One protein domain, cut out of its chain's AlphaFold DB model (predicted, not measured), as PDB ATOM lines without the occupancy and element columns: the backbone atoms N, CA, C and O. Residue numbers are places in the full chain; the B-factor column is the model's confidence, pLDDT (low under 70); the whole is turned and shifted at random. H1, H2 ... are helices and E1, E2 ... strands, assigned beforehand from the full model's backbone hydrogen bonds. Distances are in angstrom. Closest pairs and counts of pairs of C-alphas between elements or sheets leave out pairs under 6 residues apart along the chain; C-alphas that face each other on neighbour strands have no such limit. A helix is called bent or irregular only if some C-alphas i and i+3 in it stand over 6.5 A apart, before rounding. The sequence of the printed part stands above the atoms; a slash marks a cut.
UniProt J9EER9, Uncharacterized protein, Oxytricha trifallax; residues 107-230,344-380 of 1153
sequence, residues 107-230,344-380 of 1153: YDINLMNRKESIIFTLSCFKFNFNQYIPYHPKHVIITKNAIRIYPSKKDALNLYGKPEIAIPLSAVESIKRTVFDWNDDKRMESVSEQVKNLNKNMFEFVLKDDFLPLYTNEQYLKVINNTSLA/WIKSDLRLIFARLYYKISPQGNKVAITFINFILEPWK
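This is residues 107 to 230 and 344 to 380 of the 1153 residues of an uncharacterized protein of Oxytricha trifallax (UniProt J9EER9). One seven-stranded sheet, strongly twisted and curled like part of a barrel, makes the body; it is left open between its edge strands E4 and E5, and short helices sit about it. H1 and H2 are on the sheet, H4 only grazes it, and residues 358 to 364 and 366 to 375, mostly of the long last helix H5, stick out; H4 and the long link before H2 lie toward the two ends of the longest axis. The printed part has 161 residues with five named helices and seven named strands, in the order E1 E2 E3 H1 E4 E5 H2 E6 H3 H4 E7 H5, and its class is mixed, helices and strands. The sheet's order is E4 E3 E2 E1 E7 E6 E5, antiparallel throughout. The whole is compact, with a radius of gyration of the C-alphas of 16.5 A and spans of 48 by 34 by 33 A.

The two longest strands are E1, residues 118 to 127, 23.9 A from first to last C-alpha, and E2, residues 134 to 143, 24.6 A. E1 begins at C-alpha 118 at (146.937, 184.312, 128.152) and bends by 63 degrees at residue 123; E2 bends by 68 degrees at residue 137. E3 is residues 146 to 150, E4 residues 165 to 168, E5 residues 172 to 178, E6 residues 202 to 207, 16.3 A, and E7 residues 350 to 355, 16.1 A. H1 is residues 153 to 157, H2 residues 193 to 199, H3 residues 212 to 216 and H4 residues 218 to 230, 18.4 A. H5, residues 362 to 380, measures 28.6 A and ends at C-alpha 380 at (164.616, 180.931, 116.543). H4 and H5 are irregular, but only just: C-alphas 225 and 228 are 6.6 A apart, and C-alphas 375 and 378 are 6.51 A apart.

E1, E2 and E3 form a meander, each strand the antiparallel neighbour of the one before, and E1 and E2 are a hairpin, as are E2 and E3. In E2 and E1, N 122 and O 140 are 2.9 A apart; in E3 and E2, N 141 and O 148 are 2.8 A apart; in E4 and E3, N 149 and O 165 are 2.8 A apart. On the other side of E1 comes E7, with N 125 and O 354 at 2.9 A. E7 and E6 have N 353 and O 203 at 2.8 A, and E6 and E5 have N 176 and O 204 at 2.9 A. E4 and E5 meet only through their link. H1 is on the sheet, over E2, at a height over the sheet of 8.3 A; its closest C-alphas to E2 are those of His 139 and Lys 153, 5.3 A. H2 is on the sheet at a height of 9.6 A, over E7 and only just over E1, with 3 of its C-alphas falling on E1; it stands up from the sheet at 46 degrees. The closest C-alphas of H2 and E7 are those of Leu 198 and Ala 354, 5.7 A. H4 only grazes the sheet, with residues 220 to 225. H3, with 4 pairs of C-alphas within 10 A, is only just not on the sheet; H3 and H4 are close but not clearly touching, the C-alphas of Leu 214 and Tyr 220 being 6.5 A apart. H5 is not on the sheet and is apart from the other helices. Every O i to N i+4 pair is within hydrogen-bond range in H1, H2 and H3, against 6 of 9 in H4 and 9 of 15 in H5.

The two C-alphas farthest apart are those of Asn 183 and Ala 230, 50.8 A. Residues 231 to 343 are not printed, and C-alphas 230 and 344 are 25.4 A apart across this cut. The link from E5 to H2, 14 residues, is long. The mean pLDDT of the printed part is 74.2; 50 residues are under 70, among them 215 to 230, 344 to 349 and 357 to 380.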
ATOM      1  N   TYR A 107     162.749 179.774 138.903       81.50
ATOM      2  CA  TYR A 107     161.468 179.077 138.934       81.50
ATOM      3  C   TYR A 107     160.516 179.600 140.027       81.50
ATOM      4  O   TYR A 107     159.353 179.194 140.042       81.50
ATOM      5  N   ASP A 108     160.957 180.525 140.896       78.19
ATOM      6  CA  ASP A 108     160.122 181.162 141.930       78.19
ATOM      7  C   ASP A 108     159.246 182.282 141.336       78.19
ATOM      8  O   ASP A 108     159.456 183.484 141.501       78.19
ATOM      9  N   ILE A 109     158.266 181.851 140.547       79.75
ATOM     10  CA  ILE A 109     157.287 182.691 139.864       79.75
ATOM     11  C   ILE A 109     155.899 182.266 140.350       79.75
ATOM     12  O   ILE A 109     155.646 181.080 140.552       79.75
ATOM     13  N   ASN A 110     154.948 183.197 140.490       82.19
ATOM     14  CA  ASN A 110     153.565 182.837 140.821       82.19
ATOM     15  C   ASN A 110     152.866 182.148 139.632       82.19
ATOM     16  O   ASN A 110     152.083 182.752 138.893       82.19
ATOM     17  N   LEU A 111     153.115 180.846 139.490       83.19
ATOM     18  CA  LEU A 111     152.579 179.991 138.435       83.19
ATOM     19  C   LEU A 111     151.048 179.903 138.431       83.19
ATOM     20  O   LEU A 111     150.482 179.454 137.438       83.19
ATOM     21  N   MET A 112     150.370 180.365 139.486       82.25
ATOM     22  CA  MET A 112     148.913 180.336 139.659       82.25
ATOM     23  C   MET A 112     148.240 181.691 139.375       82.25
ATOM     24  O   MET A 112     147.022 181.823 139.518       82.25
ATOM     25  N   ASN A 113     148.998 182.712 138.959       84.25
ATOM     26  CA  ASN A 113     148.496 184.066 138.740       84.25
ATOM     27  C   ASN A 113     147.473 184.156 137.584       84.25
ATOM     28  O   ASN A 113     147.816 184.322 136.408       84.25
ATOM     29  N   ARG A 114     146.180 184.111 137.932       78.31
ATOM     30  CA  ARG A 114     145.044 184.234 136.995       78.31
ATOM     31  C   ARG A 114     144.939 185.601 136.294       78.31
ATOM     32  O   ARG A 114     144.161 185.712 135.354       78.31
ATOM     33  N   LYS A 115     145.696 186.630 136.711       84.81
ATOM     34  CA  LYS A 115     145.714 187.957 136.055       84.81
ATOM     35  C   LYS A 115     146.710 188.061 134.893       84.81
ATOM     36  O   LYS A 115     146.780 189.104 134.249       84.81
ATOM     37  N   GLU A 116     147.511 187.030 134.638       87.56
ATOM     38  CA  GLU A 116     148.461 187.039 133.523       87.56
ATOM     39  C   GLU A 116     147.755 186.966 132.170       87.56
ATOM     40  O   GLU A 116     146.811 186.200 131.984       87.56
ATOM     41  N   SER A 117     148.273 187.713 131.194       87.00
ATOM     42  CA  SER A 117     147.820 187.631 129.809       87.00
ATOM     43  C   SER A 117     148.038 186.220 129.260       87.00
ATOM     44  O   SER A 117     149.180 185.759 129.132       87.00
ATOM     45  N   ILE A 118     146.939 185.560 128.909       91.00
ATOM     46  CA  ILE A 118     146.937 184.312 128.152       91.00
ATOM     47  C   ILE A 118     147.451 184.614 126.741       91.00
ATOM     48  O   ILE A 118     146.895 185.464 126.049       91.00
ATOM     49  N   ILE A 119     148.510 183.921 126.329       91.94
ATOM     50  CA  ILE A 119     149.104 184.025 124.990       91.94
ATOM     51  C   ILE A 119     148.465 182.994 124.054       91.94
ATOM     52  O   ILE A 119     148.173 183.297 122.900       91.94
ATOM     53  N   PHE A 120     148.226 181.776 124.547       90.94
ATOM     54  CA  PHE A 120     147.730 180.663 123.740       90.94
ATOM     55  C   PHE A 120     146.899 179.684 124.580       90.94
ATOM     56  O   PHE A 120     147.188 179.481 125.761       90.94
ATOM     57  N   THR A 121     145.882 179.061 123.978       92.56
ATOM     58  CA  THR A 121     145.097 177.980 124.599       92.56
ATOM     59  C   THR A 121     144.850 176.838 123.617       92.56
ATOM     60  O   THR A 121     144.655 177.064 122.422       92.56
ATOM     61  N   LEU A 122     144.861 175.596 124.111       92.06
ATOM     62  CA  LEU A 122     144.714 174.405 123.277       92.06
ATOM     63  C   LEU A 122     144.111 173.227 124.048       92.06
ATOM     64  O   LEU A 122     144.584 172.876 125.123       92.06
ATOM     65  N   SER A 123     143.117 172.556 123.464       91.69
ATOM     66  CA  SER A 123     142.715 171.214 123.911       91.69
ATOM     67  C   SER A 123     143.557 170.154 123.198       91.69
ATOM     68  O   SER A 123     143.665 170.165 121.968       91.69
ATOM     69  N   CYS A 124     144.154 169.243 123.960       92.06
ATOM     70  CA  CYS A 124     145.072 168.221 123.460       92.06
ATOM     71  C   CYS A 124     145.034 166.971 124.348       92.06
ATOM     72  O   CYS A 124     144.733 167.052 125.535       92.06
ATOM     73  N   PHE A 125     145.339 165.809 123.781       88.62
ATOM     74  CA  PHE A 125     145.571 164.598 124.567       88.62
ATOM     75  C   PHE A 125     147.016 164.605 125.064       88.62
ATOM     76  O   PHE A 125     147.911 164.875 124.264       88.62
ATOM     77  N   LYS A 126     147.268 164.288 126.337       87.12
ATOM     78  CA  LYS A 126     148.624 163.920 126.777       87.12
ATOM     79  C   LYS A 126     148.895 162.466 126.399       87.12
ATOM     80  O   LYS A 126     147.980 161.649 126.449       87.12
ATOM     81  N   PHE A 127     150.134 162.137 126.062       82.06
ATOM     82  CA  PHE A 127     150.557 160.776 125.743       82.06
ATOM     83  C   PHE A 127     151.427 160.156 126.836       82.06
ATOM     84  O   PHE A 127     152.245 160.843 127.449       82.06
ATOM     85  N   ASN A 128     151.280 158.845 127.041       79.06
ATOM     86  CA  ASN A 128     152.311 158.036 127.683       79.06
ATOM     87  C   ASN A 128     153.280 157.520 126.611       79.06
ATOM     88  O   ASN A 128     152.887 156.701 125.780       79.06
ATOM     89  N   PHE A 129     154.540 157.962 126.642       69.75
ATOM     90  CA  PHE A 129     155.570 157.501 125.703       69.75
ATOM     91  C   PHE A 129     155.798 155.982 125.780       69.75
ATOM     92  O   PHE A 129     156.014 155.331 124.765       69.75
ATOM     93  N   ASN A 130     155.688 155.395 126.974       72.44
ATOM     94  CA  ASN A 130     156.008 153.983 127.196       72.44
ATOM     95  C   ASN A 130     154.891 153.012 126.770       72.44
ATOM     96  O   ASN A 130     155.163 151.830 126.568       72.44
ATOM     97  N   GLN A 131     153.653 153.500 126.632       73.00
ATOM     98  CA  GLN A 131     152.468 152.694 126.293       73.00
ATOM     99  C   GLN A 131     151.814 153.081 124.955       73.00
ATOM    100  O   GLN A 131     150.937 152.364 124.488       73.00
ATOM    101  N   TYR A 132     152.171 154.230 124.370       74.31
ATOM    102  CA  TYR A 132     151.499 154.837 123.207       74.31
ATOM    103  C   TYR A 132     149.986 155.086 123.371       74.31
ATOM    104  O   TYR A 132     149.272 155.336 122.402       74.31
ATOM    105  N   ILE A 133     149.495 155.105 124.613       77.81
ATOM    106  CA  ILE A 133     148.100 155.404 124.946       77.81
ATOM    107  C   ILE A 133     147.940 156.916 125.219       77.81
ATOM    108  O   ILE A 133     148.731 157.489 125.980       77.81
ATOM    109  N   PRO A 134     146.923 157.583 124.634       79.75
ATOM    110  CA  PRO A 134     146.507 158.918 125.035       79.75
ATOM    111  C   PRO A 134     145.743 158.856 126.362       79.75
ATOM    112  O   PRO A 134     144.757 158.133 126.490       79.75
ATOM    113  N   TYR A 135     146.152 159.673 127.328       81.00
ATOM    114  CA  TYR A 135     145.351 159.972 128.515       81.00
ATOM    115  C   TYR A 135     144.116 160.812 128.146       81.00
ATOM    116  O   TYR A 135     143.953 161.239 127.002       81.00
ATOM    117  N   HIS A 136     143.251 161.103 129.122       80.38
ATOM    118  CA  HIS A 136     142.088 161.973 128.923       80.38
ATOM    119  C   HIS A 136     142.455 163.346 128.305       80.38
ATOM    120  O   HIS A 136     143.558 163.854 128.537       80.38
ATOM    121  N   PRO A 137     141.544 163.979 127.534       87.44
ATOM    122  CA  PRO A 137     141.819 165.263 126.895       87.44
ATOM    123  C   PRO A 137     142.057 166.364 127.932       87.44
ATOM    124  O   PRO A 137     141.155 166.702 128.692       87.44
ATOM    125  N   LYS A 138     143.241 166.975 127.904       90.75
ATOM    126  CA  LYS A 138     143.633 168.106 128.751       90.75
ATOM    127  C   LYS A 138     143.389 169.434 128.038       90.75
ATOM    128  O   LYS A 138     143.267 169.496 126.808       90.75
ATOM    129  N   HIS A 139     143.374 170.525 128.799       93.62
ATOM    130  CA  HIS A 139     143.384 171.880 128.245       93.62
ATOM    131  C   HIS A 139     144.610 172.658 128.726       93.62
ATOM    132  O   HIS A 139     144.784 172.881 129.921       93.62
ATOM    133  N   VAL A 140     145.462 173.063 127.790       92.88
ATOM    134  CA  VAL A 140     146.711 173.783 128.051       92.88
ATOM    135  C   VAL A 140     146.491 175.273 127.821       92.88
ATOM    136  O   VAL A 140     145.989 175.676 126.772       92.88
ATOM    137  N   ILE A 141     146.893 176.090 128.792       93.38
ATOM    138  CA  ILE A 141     146.942 177.551 128.721       93.38
ATOM    139  C   ILE A 141     148.400 177.979 128.880       93.38
ATOM    140  O   ILE A 141     149.021 177.689 129.899       93.38
ATOM    141  N   ILE A 142     148.935 178.707 127.903       93.31
ATOM    142  CA  ILE A 142     150.259 179.331 127.983       93.31
ATOM    143  C   ILE A 142     150.056 180.814 128.298       93.31
ATOM    144  O   ILE A 142     149.413 181.535 127.529       93.31
ATOM    145  N   THR A 143     150.588 181.274 129.429       93.69
ATOM    146  CA  THR A 143     150.718 182.702 129.756       93.69
ATOM    147  C   THR A 143     152.116 183.199 129.398       93.69
ATOM    148  O   THR A 143     152.969 182.439 128.946       93.69
ATOM    149  N   LYS A 144     152.386 184.485 129.639       91.19
ATOM    150  CA  LYS A 144     153.739 185.053 129.533       91.19
ATOM    151  C   LYS A 144     154.783 184.329 130.400       91.19
ATOM    152  O   LYS A 144     155.957 184.325 130.045       91.19
ATOM    153  N   ASN A 145     154.362 183.751 131.526       91.69
ATOM    154  CA  ASN A 145     155.263 183.289 132.580       91.69
ATOM    155  C   ASN A 145     155.164 181.782 132.862       91.69
ATOM    156  O   ASN A 145     156.092 181.222 133.443       91.69
ATOM    157  N   ALA A 146     154.056 181.125 132.497       93.25
ATOM    158  CA  ALA A 146     153.804 179.732 132.849       93.25
ATOM    159  C   ALA A 146     152.976 178.978 131.797       93.25
ATOM    160  O   ALA A 146     152.086 179.539 131.154       93.25
ATOM    161  N   ILE A 147     153.212 177.670 131.699       93.06
ATOM    162  CA  ILE A 147     152.347 176.713 131.004       93.06
ATOM    163  C   ILE A 147     151.480 176.021 132.056       93.06
ATOM    164  O   ILE A 147     152.004 175.418 132.989       93.06
ATOM    165  N   ARG A 148     150.156 176.127 131.929       93.50
ATOM    166  CA  ARG A 148     149.155 175.578 132.856       93.50
ATOM    167  C   ARG A 148     148.347 174.493 132.159       93.50
ATOM    168  O   ARG A 148     147.775 174.744 131.102       93.50
ATOM    169  N   ILE A 149     148.275 173.310 132.756       92.31
ATOM    170  CA  ILE A 149     147.583 172.138 132.213       92.31
ATOM    171  C   ILE A 149     146.376 171.849 133.107       92.31
ATOM    172  O   ILE A 149     146.535 171.631 134.304       92.31
ATOM    173  N   TYR A 150     145.172 171.875 132.541       93.25
ATOM    174  CA  TYR A 150     143.902 171.668 133.246       93.25
ATOM    175  C   TYR A 150     143.249 170.331 132.855       93.25
ATOM    176  O   TYR A 150     143.420 169.906 131.704       93.25
ATOM    177  N   PRO A 151     142.432 169.720 133.743       89.56
ATOM    178  CA  PRO A 151     141.732 168.467 133.447       89.56
ATOM    179  C   PRO A 151     140.778 168.599 132.259       89.56
ATOM    180  O   PRO A 151     140.649 167.680 131.461       89.56
ATOM    181  N   SER A 152     140.126 169.757 132.107       90.50
ATOM    182  CA  SER A 152     139.265 170.058 130.966       90.50
ATOM    183  C   SER A 152     139.236 171.552 130.628       90.50
ATOM    184  O   SER A 152     139.653 172.415 131.405       90.50
ATOM    185  N   LYS A 153     138.648 171.886 129.469       91.44
ATOM    186  CA  LYS A 153     138.361 173.278 129.085       91.44
ATOM    187  C   LYS A 153     137.369 173.965 130.042       91.44
ATOM    188  O   LYS A 153     137.413 175.184 130.169       91.44
ATOM    189  N   LYS A 154     136.484 173.220 130.721       88.56
ATOM    190  CA  LYS A 154     135.553 173.800 131.708       88.56
ATOM    191  C   LYS A 154     136.310 174.254 132.956       88.56
ATOM    192  O   LYS A 154     136.118 175.382 133.402       88.56
ATOM    193  N   ASP A 155     137.239 173.428 133.434       87.31
ATOM    194  CA  ASP A 155     138.095 173.722 134.594       87.31
ATOM    195  C   ASP A 155     139.093 174.847 134.317       87.31
ATOM    196  O   ASP A 155     139.446 175.591 135.222       87.31
ATOM    197  N   ALA A 156     139.503 175.015 133.061       87.00
ATOM    198  CA  ALA A 156     140.295 176.150 132.598       87.00
ATOM    199  C   ALA A 156     139.522 177.489 132.550       87.00
ATOM    200  O   ALA A 156     140.146 178.546 132.614       87.00
ATOM    201  N   LEU A 157     138.186 177.463 132.425       83.56
ATOM    202  CA  LEU A 157     137.335 178.665 132.338       83.56
ATOM    203  C   LEU A 157     136.724 179.070 133.693       83.56
ATOM    204  O   LEU A 157     136.633 180.257 133.988       83.56
ATOM    205  N   ASN A 158     136.378 178.101 134.547       82.44
ATOM    206  CA  ASN A 158     137.134 177.926 135.789       82.44
ATOM    207  C   ASN A 158     137.609 179.190 136.553       82.44
ATOM    208  O   ASN A 158     138.812 179.296 136.789       82.44
ATOM    209  N   LEU A 159     136.747 180.116 136.996       66.56
ATOM    210  CA  LEU A 159     137.141 181.181 137.943       66.56
ATOM    211  C   LEU A 159     137.878 180.640 139.183       66.56
ATOM    212  O   LEU A 159     138.799 181.289 139.682       66.56
ATOM    213  N   TYR A 160     137.512 179.437 139.635       70.00
ATOM    214  CA  TYR A 160     138.177 178.682 140.708       70.00
ATOM    215  C   TYR A 160     139.078 177.548 140.191       70.00
ATOM    216  O   TYR A 160     139.674 176.815 140.975       70.00
ATOM    217  N   GLY A 161     139.244 177.456 138.873       77.44
ATOM    218  CA  GLY A 161     139.990 176.430 138.155       77.44
ATOM    219  C   GLY A 161     141.418 176.249 138.644       77.44
ATOM    220  O   GLY A 161     142.219 177.193 138.627       77.44
ATOM    221  N   LYS A 162     141.744 175.026 139.056       84.44
ATOM    222  CA  LYS A 162     143.085 174.609 139.464       84.44
ATOM    223  C   LYS A 162     143.712 173.813 138.310       84.44
ATOM    224  O   LYS A 162     143.119 172.810 137.911       84.44
ATOM    225  N   PRO A 163     144.851 174.240 137.739       88.25
ATOM    226  CA  PRO A 163     145.605 173.377 136.843       88.25
ATOM    227  C   PRO A 163     146.146 172.175 137.628       88.25
ATOM    228  O   PRO A 163     146.518 172.305 138.794       88.25
ATOM    229  N   GLU A 164     146.202 171.013 136.982       84.94
ATOM    230  CA  GLU A 164     146.849 169.806 137.510       84.94
ATOM    231  C   GLU A 164     148.352 170.050 137.681       84.94
ATOM    232  O   GLU A 164     148.941 169.694 138.699       84.94
ATOM    233  N   ILE A 165     148.944 170.711 136.683       86.75
ATOM    234  CA  ILE A 165     150.347 171.110 136.623       86.75
ATOM    235  C   ILE A 165     150.435 172.543 136.113       86.75
ATOM    236  O   ILE A 165     149.794 172.914 135.126       86.75
ATOM    237  N   ALA A 166     151.302 173.323 136.746       90.31
ATOM    238  CA  ALA A 166     151.853 174.531 136.161       90.31
ATOM    239  C   ALA A 166     153.379 174.393 136.069       90.31
ATOM    240  O   ALA A 166     154.003 173.794 136.946       90.31
ATOM    241  N   ILE A 167     153.966 174.924 134.999       91.19
ATOM    242  CA  ILE A 167     155.399 174.858 134.685       91.19
ATOM    243  C   ILE A 167     155.873 176.288 134.403       91.19
ATOM    244  O   ILE A 167     155.217 176.966 133.605       91.19
ATOM    245  N   PRO A 168     156.970 176.776 135.010       92.56
ATOM    246  CA  PRO A 168     157.567 178.055 134.636       92.56
ATOM    247  C   PRO A 168     157.964 178.038 133.157       92.56
ATOM    248  O   PRO A 168     158.581 177.081 132.695       92.56
ATOM    249  N   LEU A 169     157.688 179.101 132.402       90.62
ATOM    250  CA  LEU A 169     158.149 179.177 131.009       90.62
ATOM    251  C   LEU A 169     159.691 179.230 130.930       90.62
ATOM    252  O   LEU A 169     160.270 178.784 129.948       90.62
ATOM    253  N   SER A 170     160.354 179.681 132.004       90.94
ATOM    254  CA  SER A 170     161.809 179.607 132.199       90.94
ATOM    255  C   SER A 170     162.362 178.178 132.318       90.94
ATOM    256  O   SER A 170     163.562 177.995 132.116       90.94
ATOM    257  N   ALA A 171     161.524 177.181 132.631       91.31
ATOM    258  CA  ALA A 171     161.905 175.772 132.787       91.31
ATOM    259  C   ALA A 171     161.774 174.941 131.498       91.31
ATOM    260  O   ALA A 171     162.236 173.802 131.446       91.31
ATOM    261  N   VAL A 172     161.140 175.494 130.460       91.12
ATOM    262  CA  VAL A 172     161.032 174.852 129.147       91.12
ATOM    263  C   VAL A 172     162.317 175.135 128.372       91.12
ATOM    264  O   VAL A 172     162.666 176.290 128.139       91.12
ATOM    265  N   GLU A 173     163.032 174.080 127.994       92.31
ATOM    266  CA  GLU A 173     164.240 174.147 127.168       92.31
ATOM    267  C   GLU A 173     163.862 174.343 125.698       92.31
ATOM    268  O   GLU A 173     164.384 175.227 125.020       92.31
ATOM    269  N   SER A 174     162.890 173.566 125.213       91.69
ATOM    270  CA  SER A 174     162.389 173.690 123.847       91.69
ATOM    271  C   SER A 174     160.978 173.118 123.676       91.69
ATOM    272  O   SER A 174     160.548 172.225 124.403       91.69
ATOM    273  N   ILE A 175     160.248 173.636 122.681       89.12
ATOM    274  CA  ILE A 175     158.966 173.082 122.225       89.12
ATOM    275  C   ILE A 175     159.184 172.549 120.811       89.12
ATOM    276  O   ILE A 175     159.415 173.321 119.880       89.12
ATOM    277  N   LYS A 176     159.146 171.228 120.650       89.69
ATOM    278  CA  LYS A 176     159.442 170.541 119.385       89.69
ATOM    279  C   LYS A 176     158.175 169.859 118.867       89.69
ATOM    280  O   LYS A 176     157.408 169.300 119.647       89.69
ATOM    281  N   ARG A 177     157.926 169.888 117.552       86.50
ATOM    282  CA  ARG A 177     156.965 168.950 116.945       86.50
ATOM    283  C   ARG A 177     157.632 167.581 116.953       86.50
ATOM    284  O   ARG A 177     158.772 167.476 116.513       86.50
ATOM    285  N   THR A 178     156.927 166.570 117.437       86.19
ATOM    286  CA  THR A 178     157.428 165.197 117.508       86.19
ATOM    287  C   THR A 178     156.451 164.279 116.785       86.19
ATOM    288  O   THR A 178     155.258 164.573 116.712       86.19
ATOM    289  N   VAL A 179     156.963 163.205 116.204       84.75
ATOM    290  CA  VAL A 179     156.190 162.134 115.573       84.75
ATOM    291  C   VAL A 179     156.966 160.865 115.884       84.75
ATOM    292  O   VAL A 179     158.163 160.811 115.612       84.75
ATOM    293  N   PHE A 180     156.320 159.863 116.472       80.44
ATOM    294  CA  PHE A 180     156.935 158.544 116.603       80.44
ATOM    295  C   PHE A 180     157.015 157.932 115.210       80.44
ATOM    296  O   PHE A 180     155.977 157.870 114.540       80.44
ATOM    297  N   ASP A 181     158.199 157.513 114.764       76.94
ATOM    298  CA  ASP A 181     158.315 156.781 113.505       76.94
ATOM    299  C   ASP A 181     157.608 155.422 113.638       76.94
ATOM    300  O   ASP A 181     157.606 154.804 114.704       76.94
ATOM    301  N   TRP A 182     156.922 154.997 112.578       71.56
ATOM    302  CA  TRP A 182     156.145 153.754 112.579       71.56
ATOM    303  C   TRP A 182     157.020 152.552 112.200       71.56
ATOM    304  O   TRP A 182     156.611 151.421 112.434       71.56
ATOM    305  N   ASN A 183     158.201 152.799 111.622       74.56
ATOM    306  CA  ASN A 183     159.154 151.772 111.209       74.56
ATOM    307  C   ASN A 183     160.127 151.405 112.345       74.56
ATOM    308  O   ASN A 183     160.520 150.246 112.463       74.56
ATOM    309  N   ASP A 184     160.486 152.379 113.190       72.19
ATOM    310  CA  ASP A 184     161.489 152.201 114.250       72.19
ATOM    311  C   ASP A 184     160.938 151.490 115.499       72.19
ATOM    312  O   ASP A 184     161.688 150.804 116.196       72.19
ATOM    313  N   ASP A 185     159.638 151.625 115.800       74.94
ATOM    314  CA  ASP A 185     159.027 151.016 116.988       74.94
ATOM    315  C   ASP A 185     157.833 150.111 116.661       74.94
ATOM    316  O   ASP A 185     156.697 150.559 116.476       74.94
ATOM    317  N   LYS A 186     158.081 148.798 116.705       77.12
ATOM    318  CA  LYS A 186     157.081 147.735 116.503       77.12
ATOM    319  C   LYS A 186     155.871 147.832 117.438       77.12
ATOM    320  O   LYS A 186     154.804 147.319 117.110       77.12
ATOM    321  N   ARG A 187     155.975 148.513 118.588       74.25
ATOM    322  CA  ARG A 187     154.821 148.760 119.474       74.25
ATOM    323  C   ARG A 187     153.749 149.609 118.781       74.25
ATOM    324  O   ARG A 187     152.580 149.479 119.120       74.25
ATOM    325  N   MET A 188     154.109 150.430 117.789       72.38
ATOM    326  CA  MET A 188     153.159 151.229 117.005       72.38
ATOM    327  C   MET A 188     152.309 150.398 116.029       72.38
ATOM    328  O   MET A 188     151.270 150.882 115.572       72.38
ATOM    329  N   GLU A 189     152.676 149.148 115.730       78.56
ATOM    330  CA  GLU A 189     151.891 148.263 114.859       78.56
ATOM    331  C   GLU A 189     150.523 147.940 115.480       78.56
ATOM    332  O   GLU A 189     149.489 148.131 114.832       78.56
ATOM    333  N   SER A 190     150.493 147.560 116.762       79.62
ATOM    334  CA  SER A 190     149.278 147.184 117.512       79.62
ATOM    335  C   SER A 190     148.430 148.373 117.991       79.62
ATOM    336  O   SER A 190     147.309 148.197 118.466       79.62
ATOM    337  N   VAL A 191     148.943 149.596 117.853       81.31
ATOM    338  CA  VAL A 191     148.304 150.830 118.328       81.31
ATOM    339  C   VAL A 191     147.105 151.229 117.452       81.31
ATOM    340  O   VAL A 191     147.124 151.097 116.224       81.31
ATOM    341  N   SER A 192     146.040 151.735 118.085       84.25
ATOM    342  CA  SER A 192     144.758 152.014 117.423       84.25
ATOM    343  C   SER A 192     144.831 153.142 116.385       84.25
ATOM    344  O   SER A 192     145.652 154.061 116.465       84.25
ATOM    345  N   GLU A 193     143.930 153.111 115.399       84.19
ATOM    346  CA  GLU A 193     143.930 154.079 114.295       84.19
ATOM    347  C   GLU A 193     143.699 155.532 114.762       84.19
ATOM    348  O   GLU A 193     144.267 156.475 114.203       84.19
ATOM    349  N   GLN A 194     142.937 155.729 115.843       82.44
ATOM    350  CA  GLN A 194     142.789 157.037 116.487       82.44
ATOM    351  C   GLN A 194     144.152 157.599 116.922       82.44
ATOM    352  O   GLN A 194     144.442 158.771 116.682       82.44
ATOM    353  N   VAL A 195     145.015 156.766 117.509       82.62
ATOM    354  CA  VAL A 195     146.359 157.172 117.934       82.62
ATOM    355  C   VAL A 195     147.289 157.379 116.744       82.62
ATOM    356  O   VAL A 195     147.982 158.393 116.694       82.62
ATOM    357  N   LYS A 196     147.253 156.497 115.740       82.31
ATOM    358  CA  LYS A 196     148.000 156.678 114.480       82.31
ATOM    359  C   LYS A 196     147.656 158.010 113.794       82.31
ATOM    360  O   LYS A 196     148.523 158.651 113.200       82.31
ATOM    361  N   ASN A 197     146.421 158.497 113.936       83.44
ATOM    362  CA  ASN A 197     146.026 159.828 113.473       83.44
ATOM    363  C   ASN A 197     146.425 160.981 114.417       83.44
ATOM    364  O   ASN A 197     146.739 162.066 113.925       83.44
ATOM    365  N   LEU A 198     146.482 160.766 115.735       84.31
ATOM    366  CA  LEU A 198     147.000 161.749 116.697       84.31
ATOM    367  C   LEU A 198     148.520 161.957 116.576       84.31
ATOM    368  O   LEU A 198     148.968 163.102 116.645       84.31
ATOM    369  N   ASN A 199     149.292 160.894 116.316       83.31
ATOM    370  CA  ASN A 199     150.756 160.918 116.177       83.31
ATOM    371  C   ASN A 199     151.239 161.956 115.141       83.31
ATOM    372  O   ASN A 199     152.178 162.710 115.377       83.31
ATOM    373  N   LYS A 200     150.495 162.115 114.038       82.38
ATOM    374  CA  LYS A 200     150.746 163.123 112.987       82.38
ATOM    375  C   LYS A 200     150.796 164.570 113.519       82.38
ATOM    376  O   LYS A 200     151.322 165.449 112.839       82.38
ATOM    377  N   ASN A 201     150.241 164.834 114.703       84.19
ATOM    378  CA  ASN A 201     150.067 166.157 115.306       84.19
ATOM    379  C   ASN A 201     150.598 166.240 116.752       84.19
ATOM    380  O   ASN A 201     150.067 167.004 117.569       84.19
ATOM    381  N   MET A 202     151.641 165.465 117.066       87.69
ATOM    382  CA  MET A 202     152.282 165.485 118.380       87.69
ATOM    383  C   MET A 202     153.326 166.602 118.537       87.69
ATOM    384  O   MET A 202     153.959 167.071 117.587       87.69
ATOM    385  N   PHE A 203     153.451 167.087 119.767       89.06
ATOM    386  CA  PHE A 203     154.408 168.098 120.191       89.06
ATOM    387  C   PHE A 203     154.887 167.805 121.613       89.06
ATOM    388  O   PHE A 203     154.182 167.208 122.424       89.06
ATOM    389  N   GLU A 204     156.115 168.208 121.887       89.44
ATOM    390  CA  GLU A 204     156.919 167.795 123.026       89.44
ATOM    391  C   GLU A 204     157.489 169.045 123.692       89.44
ATOM    392  O   GLU A 204     158.212 169.819 123.059       89.44
ATOM    393  N   PHE A 205     157.141 169.257 124.962       89.94
ATOM    394  CA  PHE A 205     157.854 170.200 125.817       89.94
ATOM    395  C   PHE A 205     159.050 169.466 126.411       89.94
ATOM    396  O   PHE A 205     158.868 168.567 127.236       89.94
ATOM    397  N   VAL A 206     160.253 169.851 125.998       88.94
ATOM    398  CA  VAL A 206     161.484 169.436 126.668       88.94
ATOM    399  C   VAL A 206     161.702 170.386 127.840       88.94
ATOM    400  O   VAL A 206     161.724 171.608 127.665       88.94
ATOM    401  N   LEU A 207     161.804 169.831 129.041       90.12
ATOM    402  CA  LEU A 207     162.142 170.554 130.262       90.12
ATOM    403  C   LEU A 207     163.659 170.555 130.450       90.12
ATOM    404  O   LEU A 207     164.335 169.618 130.035       90.12
ATOM    405  N   LYS A 208     164.190 171.597 131.086       89.88
ATOM    406  CA  LYS A 208     165.611 171.654 131.438       89.88
ATOM    407  C   LYS A 208     165.953 170.671 132.562       89.88
ATOM    408  O   LYS A 208     165.166 170.491 133.495       89.88
ATOM    409  N   ASP A 209     167.164 170.118 132.511       82.06
ATOM    410  CA  ASP A 209     167.670 169.150 133.492       82.06
ATOM    411  C   ASP A 209     167.701 169.701 134.929       82.06
ATOM    412  O   ASP A 209     167.437 168.967 135.876       82.06
ATOM    413  N   ASP A 210     167.961 171.001 135.109       84.31
ATOM    414  CA  ASP A 210     167.999 171.669 136.417       84.31
ATOM    415  C   ASP A 210     166.605 171.849 137.049       84.31
ATOM    416  O   ASP A 210     166.476 171.920 138.273       84.31
ATOM    417  N   PHE A 211     165.545 171.864 136.235       82.69
ATOM    418  CA  PHE A 211     164.166 171.890 136.717       82.69
ATOM    419  C   PHE A 211     163.621 170.492 137.050       82.69
ATOM    420  O   PHE A 211     162.710 170.381 137.875       82.69
ATOM    421  N   LEU A 212     164.167 169.413 136.473       69.69
ATOM    422  CA  LEU A 212     163.658 168.054 136.704       69.69
ATOM    423  C   LEU A 212     163.666 167.649 138.199       69.69
ATOM    424  O   LEU A 212     162.628 167.170 138.666       69.69
ATOM    425  N   PRO A 213     164.724 167.888 139.008       69.25
ATOM    426  CA  PRO A 213     164.700 167.613 140.450       69.25
ATOM    427  C   PRO A 213     163.608 168.380 141.207       69.25
ATOM    428  O   PRO A 213     163.016 167.851 142.145       69.25
ATOM    429  N   LEU A 214     163.300 169.614 140.790       72.88
ATOM    430  CA  LEU A 214     162.243 170.428 141.397       72.88
ATOM    431  C   LEU A 214     160.855 169.901 141.022       72.88
ATOM    432  O   LEU A 214     160.022 169.700 141.900       72.88
ATOM    433  N   TYR A 215     160.625 169.619 139.739       67.56
ATOM    434  CA  TYR A 215     159.358 169.097 139.220       67.56
ATOM    435  C   TYR A 215     158.999 167.715 139.790       67.56
ATOM    436  O   TYR A 215     157.834 167.421 140.060       67.56
ATOM    437  N   THR A 216     160.007 166.861 139.982       63.66
ATOM    438  CA  THR A 216     159.839 165.477 140.454       63.66
ATOM    439  C   THR A 216     159.762 165.357 141.980       63.66
ATOM    440  O   THR A 216     159.217 164.367 142.490       63.66
ATOM    441  N   ASN A 217     160.244 166.361 142.721       69.12
ATOM    442  CA  ASN A 217     160.098 166.456 144.171       69.12
ATOM    443  C   ASN A 217     158.612 166.591 144.554       69.12
ATOM    444  O   ASN A 217     157.892 167.473 144.081       69.12
ATOM    445  N   GLU A 218     158.141 165.741 145.472       64.00
ATOM    446  CA  GLU A 218     156.759 165.803 145.957       64.00
ATOM    447  C   GLU A 218     156.396 167.152 146.580       64.00
ATOM    448  O   GLU A 218     155.223 167.515 146.583       64.00
ATOM    449  N   GLN A 219     157.368 167.897 147.111       58.31
ATOM    450  CA  GLN A 219     157.144 169.226 147.672       58.31
ATOM    451  C   GLN A 219     156.599 170.206 146.627       58.31
ATOM    452  O   GLN A 219     155.730 170.998 146.971       58.31
ATOM    453  N   TYR A 220     157.002 170.118 145.355       64.69
ATOM    454  CA  TYR A 220     156.469 170.974 144.288       64.69
ATOM    455  C   TYR A 220     154.983 170.686 144.026       64.69
ATOM    456  O   TYR A 220     154.144 171.589 144.039       64.69
ATOM    457  N   LEU A 221     154.624 169.401 143.925       62.56
ATOM    458  CA  LEU A 221     153.228 168.965 143.829       62.56
ATOM    459  C   LEU A 221     152.427 169.283 145.105       62.56
ATOM    460  O   LEU A 221     151.250 169.623 145.012       62.56
ATOM    461  N   LYS A 222     153.039 169.222 146.296       64.75
ATOM    462  CA  LYS A 222     152.419 169.625 147.572       64.75
ATOM    463  C   LYS A 222     152.248 171.146 147.664       64.75
ATOM    464  O   LYS A 222     151.233 171.585 148.187       64.75
ATOM    465  N   VAL A 223     153.135 171.960 147.089       61.09
ATOM    466  CA  VAL A 223     152.960 173.422 146.985       61.09
ATOM    467  C   VAL A 223     151.803 173.758 146.043       61.09
ATOM    468  O   VAL A 223     150.896 174.488 146.444       61.09
ATOM    469  N   ILE A 224     151.748 173.165 144.842       58.78
ATOM    470  CA  ILE A 224     150.604 173.327 143.921       58.78
ATOM    471  C   ILE A 224     149.301 172.829 144.570       58.78
ATOM    472  O   ILE A 224     148.229 173.391 144.331       58.78
ATOM    473  N   ASN A 225     149.372 171.812 145.436       58.59
ATOM    474  CA  ASN A 225     148.189 171.287 146.105       58.59
ATOM    475  C   ASN A 225     147.710 172.099 147.308       58.59
ATOM    476  O   ASN A 225     146.505 172.319 147.409       58.59
ATOM    477  N   ASN A 226     148.621 172.572 148.158       48.62
ATOM    478  CA  ASN A 226     148.306 173.206 149.437       48.62
ATOM    479  C   ASN A 226     148.148 174.732 149.323       48.62
ATOM    480  O   ASN A 226     147.497 175.341 150.172       48.62
ATOM    481  N   THR A 227     148.680 175.374 148.273       51.47
ATOM    482  CA  THR A 227     148.545 176.837 148.100       51.47
ATOM    483  C   THR A 227     147.103 177.304 147.870       51.47
ATOM    484  O   THR A 227     146.831 178.492 148.038       51.47
ATOM    485  N   SER A 228     146.147 176.410 147.577       42.94
ATOM    486  CA  SER A 228     144.720 176.766 147.533       42.94
ATOM    487  C   SER A 228     144.164 177.173 148.904       42.94
ATOM    488  O   SER A 228     143.499 178.202 148.984       42.94
ATOM    489  N   LEU A 229     144.511 176.458 149.984       38.06
ATOM    490  CA  LEU A 229     144.109 176.811 151.361       38.06
ATOM    491  C   LEU A 229     144.640 178.193 151.778       38.06
ATOM    492  O   LEU A 229     143.971 178.940 152.488       38.06
ATOM    493  N   ALA A 230     145.824 178.573 151.290       34.47
ATOM    494  CA  ALA A 230     146.406 179.886 151.556       34.47
ATOM    495  C   ALA A 230     145.716 181.034 150.790       34.47
ATOM    496  O   ALA A 230     145.814 182.180 151.224       34.47
ATOM    497  N   TRP A 344     152.612 160.867 136.092       49.78
ATOM    498  CA  TRP A 344     153.592 161.653 135.353       49.78
ATOM    499  C   TRP A 344     154.963 161.059 135.681       49.78
ATOM    500  O   TRP A 344     155.495 161.284 136.768       49.78
ATOM    501  N   ILE A 345     155.457 160.198 134.787       48.31
ATOM    502  CA  ILE A 345     156.621 159.348 135.040       48.31
ATOM    503  C   ILE A 345     157.834 160.256 135.260       48.31
ATOM    504  O   ILE A 345     158.230 161.016 134.381       48.31
ATOM    505  N   LYS A 346     158.389 160.209 136.476       49.16
ATOM    506  CA  LYS A 346     159.371 161.190 136.968       49.16
ATOM    507  C   LYS A 346     160.722 161.158 136.236       49.16
ATOM    508  O   LYS A 346     161.529 162.052 136.447       49.16
ATOM    509  N   SER A 347     160.975 160.153 135.401       43.88
ATOM    510  CA  SER A 347     162.170 160.045 134.554       43.88
ATOM    511  C   SER A 347     162.150 160.970 133.337       43.88
ATOM    512  O   SER A 347     163.208 161.299 132.802       43.88
ATOM    513  N   ASP A 348     160.967 161.367 132.866       55.75
ATOM    514  CA  ASP A 348     160.825 161.833 131.492       55.75
ATOM    515  C   ASP A 348     160.893 163.368 131.433       55.75
ATOM    516  O   ASP A 348     159.921 164.066 131.719       55.75
ATOM    517  N   LEU A 349     162.029 163.899 130.961       64.38
ATOM    518  CA  LEU A 349     162.273 165.320 130.622       64.38
ATOM    519  C   LEU A 349     161.315 165.894 129.548       64.38
ATOM    520  O   LEU A 349     161.530 166.989 129.033       64.38
ATOM    521  N   ARG A 350     160.303 165.128 129.134       77.81
ATOM    522  CA  ARG A 350     159.597 165.226 127.855       77.81
ATOM    523  C   ARG A 350     158.097 165.095 128.090       77.81
ATOM    524  O   ARG A 350     157.579 163.995 128.267       77.81
ATOM    525  N   LEU A 351     157.375 166.211 128.080       84.44
ATOM    526  CA  LEU A 351     155.917 166.197 128.213       84.44
ATOM    527  C   LEU A 351     155.277 166.248 126.826       84.44
ATOM    528  O   LEU A 351     155.301 167.287 126.162       84.44
ATOM    529  N   ILE A 352     154.727 165.114 126.383       85.31
ATOM    530  CA  ILE A 352     154.269 164.921 125.002       85.31
ATOM    531  C   ILE A 352     152.740 164.991 124.897       85.31
ATOM    532  O   ILE A 352     152.012 164.331 125.642       85.31
ATOM    533  N   PHE A 353     152.249 165.774 123.937       88.69
ATOM    534  CA  PHE A 353     150.831 166.043 123.707       88.69
ATOM    535  C   PHE A 353     150.477 165.935 122.219       88.69
ATOM    536  O   PHE A 353     151.282 166.289 121.366       88.69
ATOM    537  N   ALA A 354     149.253 165.515 121.891       87.81
ATOM    538  CA  ALA A 354     148.706 165.548 120.532       87.81
ATOM    539  C   ALA A 354     147.546 166.538 120.421       87.81
ATOM    540  O   ALA A 354     146.607 166.515 121.225       87.81
ATOM    541  N   ARG A 355     147.557 167.382 119.385       83.94
ATOM    542  CA  ARG A 355     146.443 168.300 119.117       83.94
ATOM    543  C   ARG A 355     145.189 167.537 118.679       83.94
ATOM    544  O   ARG A 355     145.228 166.772 117.719       83.94
ATOM    545  N   LEU A 356     144.054 167.839 119.315       75.50
ATOM    546  CA  LEU A 356     142.733 167.379 118.875       75.50
ATOM    547  C   LEU A 356     142.415 167.897 117.462       75.50
ATOM    548  O   LEU A 356     142.201 169.096 117.260       75.50
ATOM    549  N   TYR A 357     142.350 166.983 116.492       62.34
ATOM    550  CA  TYR A 357     141.734 167.239 115.192       62.34
ATOM    551  C   TYR A 357     140.208 167.204 115.330       62.34
ATOM    552  O   TYR A 357     139.595 166.140 115.351       62.34
ATOM    553  N   TYR A 358     139.584 168.378 115.347       46.84
ATOM    554  CA  TYR A 358     138.212 168.499 114.857       46.84
ATOM    555  C   TYR A 358     138.243 168.436 113.320       46.84
ATOM    556  O   TYR A 358     139.176 168.970 112.713       46.84
ATOM    557  N   LYS A 359     137.237 167.814 112.682       39.94
ATOM    558  CA  LYS A 359     137.066 167.820 111.213       39.94
ATOM    559  C   LYS A 359     136.699 169.234 110.722       39.94
ATOM    560  O   LYS A 359     135.546 169.526 110.429       39.94
ATOM    561  N   ILE A 360     137.690 170.118 110.659       40.41
ATOM    562  CA  ILE A 360     137.611 171.416 109.981       40.41
ATOM    563  C   ILE A 360     137.911 171.181 108.492       40.41
ATOM    564  O   ILE A 360     138.725 170.319 108.156       40.41
ATOM    565  N   SER A 361     137.247 171.918 107.595       35.22
ATOM    566  CA  SER A 361     137.417 171.749 106.146       35.22
ATOM    567  C   SER A 361     138.888 171.914 105.711       35.22
ATOM    568  O   SER A 361     139.642 172.666 106.343       35.22
ATOM    569  N   PRO A 362     139.336 171.248 104.626       39.94
ATOM    570  CA  PRO A 362     140.752 171.211 104.243       39.94
ATOM    571  C   PRO A 362     141.386 172.588 103.967       39.94
ATOM    572  O   PRO A 362     142.605 172.723 104.057       39.94
ATOM    573  N   GLN A 363     140.586 173.627 103.703       41.16
ATOM    574  CA  GLN A 363     141.068 175.009 103.579       41.16
ATOM    575  C   GLN A 363     141.566 175.586 104.920       41.16
ATOM    576  O   GLN A 363     142.586 176.275 104.949       41.16
ATOM    577  N   GLY A 364     140.921 175.251 106.046       38.44
ATOM    578  CA  GLY A 364     141.317 175.729 107.379       38.44
ATOM    579  C   GLY A 364     142.650 175.158 107.879       38.44
ATOM    580  O   GLY A 364     143.367 175.823 108.628       38.44
ATOM    581  N   ASN A 365     143.027 173.957 107.420       38.44
ATOM    582  CA  ASN A 365     144.282 173.304 107.813       38.44
ATOM    583  C   ASN A 365     145.525 174.108 107.403       38.44
ATOM    584  O   ASN A 365     146.468 174.200 108.188       38.44
ATOM    585  N   LYS A 366     145.532 174.729 106.212       40.16
ATOM    586  CA  LYS A 366     146.679 175.539 105.762       40.16
ATOM    587  C   LYS A 366     146.890 176.754 106.670       40.16
ATOM    588  O   LYS A 366     147.995 176.954 107.159       40.16
ATOM    589  N   VAL A 367     145.825 177.502 106.970       41.78
ATOM    590  CA  VAL A 367     145.893 178.706 107.820       41.78
ATOM    591  C   VAL A 367     146.413 178.373 109.223       41.78
ATOM    592  O   VAL A 367     147.315 179.041 109.724       41.78
ATOM    593  N   ALA A 368     145.899 177.306 109.844       40.28
ATOM    594  CA  ALA A 368     146.278 176.920 111.204       40.28
ATOM    595  C   ALA A 368     147.731 176.419 111.333       40.28
ATOM    596  O   ALA A 368     148.326 176.578 112.398       40.28
ATOM    597  N   ILE A 369     148.296 175.818 110.279       44.19
ATOM    598  CA  ILE A 369     149.694 175.357 110.256       44.19
ATOM    599  C   ILE A 369     150.640 176.538 110.006       44.19
ATOM    600  O   ILE A 369     151.598 176.712 110.758       44.19
ATOM    601  N   THR A 370     150.337 177.402 109.028       44.34
ATOM    602  CA  THR A 370     151.136 178.611 108.762       44.34
ATOM    603  C   THR A 370     151.200 179.522 109.990       44.34
ATOM    604  O   THR A 370     152.273 180.013 110.322       44.34
ATOM    605  N   PHE A 371     150.091 179.693 110.721       43.25
ATOM    606  CA  PHE A 371     150.051 180.535 111.923       43.25
ATOM    607  C   PHE A 371     150.916 180.000 113.080       43.25
ATOM    608  O   PHE A 371     151.499 180.787 113.820       43.25
ATOM    609  N   ILE A 372     151.048 178.674 113.228       43.31
ATOM    610  CA  ILE A 372     151.942 178.076 114.236       43.31
ATOM    611  C   ILE A 372     153.409 178.271 113.843       43.31
ATOM    612  O   ILE A 372     154.207 178.683 114.682       43.31
ATOM    613  N   ASN A 373     153.764 178.052 112.573       43.06
ATOM    614  CA  ASN A 373     155.132 178.285 112.100       43.06
ATOM    615  C   ASN A 373     155.531 179.767 112.239       43.06
ATOM    616  O   ASN A 373     156.601 180.058 112.763       43.06
ATOM    617  N   PHE A 374     154.631 180.692 111.890       44.28
ATOM    618  CA  PHE A 374     154.833 182.143 112.006       44.28
ATOM    619  C   PHE A 374     155.030 182.632 113.456       44.28
ATOM    620  O   PHE A 374     155.670 183.655 113.683       44.28
ATOM    621  N   ILE A 375     154.516 181.904 114.455       44.59
ATOM    622  CA  ILE A 375     154.791 182.178 115.877       44.59
ATOM    623  C   ILE A 375     156.154 181.611 116.309       44.59
ATOM    624  O   ILE A 375     156.797 182.184 117.188       44.59
ATOM    625  N   LEU A 376     156.609 180.510 115.704       42.66
ATOM    626  CA  LEU A 376     157.837 179.802 116.089       42.66
ATOM    627  C   LEU A 376     159.104 180.299 115.369       42.66
ATOM    628  O   LEU A 376     160.194 180.150 115.919       42.66
ATOM    629  N   GLU A 377     158.999 180.902 114.182       37.19
ATOM    630  CA  GLU A 377     160.156 181.472 113.468       37.19
ATOM    631  C   GLU A 377     160.841 182.623 114.235       37.19
ATOM    632  O   GLU A 377     162.043 182.500 114.491       37.19
ATOM    633  N   PRO A 378     160.133 183.662 114.736       37.91
ATOM    634  CA  PRO A 378     160.760 184.751 115.499       37.91
ATOM    635  C   PRO A 378     161.467 184.296 116.788       37.91
ATOM    636  O   PRO A 378     162.358 184.977 117.291       37.91
ATOM    637  N   TRP A 379     161.083 183.136 117.335       42.28
ATOM    638  CA  TRP A 379     161.721 182.549 118.518       42.28
ATOM    639  C   TRP A 379     163.052 181.854 118.209       42.28
ATOM    640  O   TRP A 379     163.870 181.712 119.115       42.28
ATOM    641  N   LYS A 380     163.304 181.455 116.954       37.22
ATOM    642  CA  LYS A 380     164.616 180.931 116.543       37.22
ATOM    643  C   LYS A 380     165.647 182.046 116.406       37.22
ATOM    644  O   LYS A 380     166.775 181.879 116.853       37.22
TER     645      LYS A 380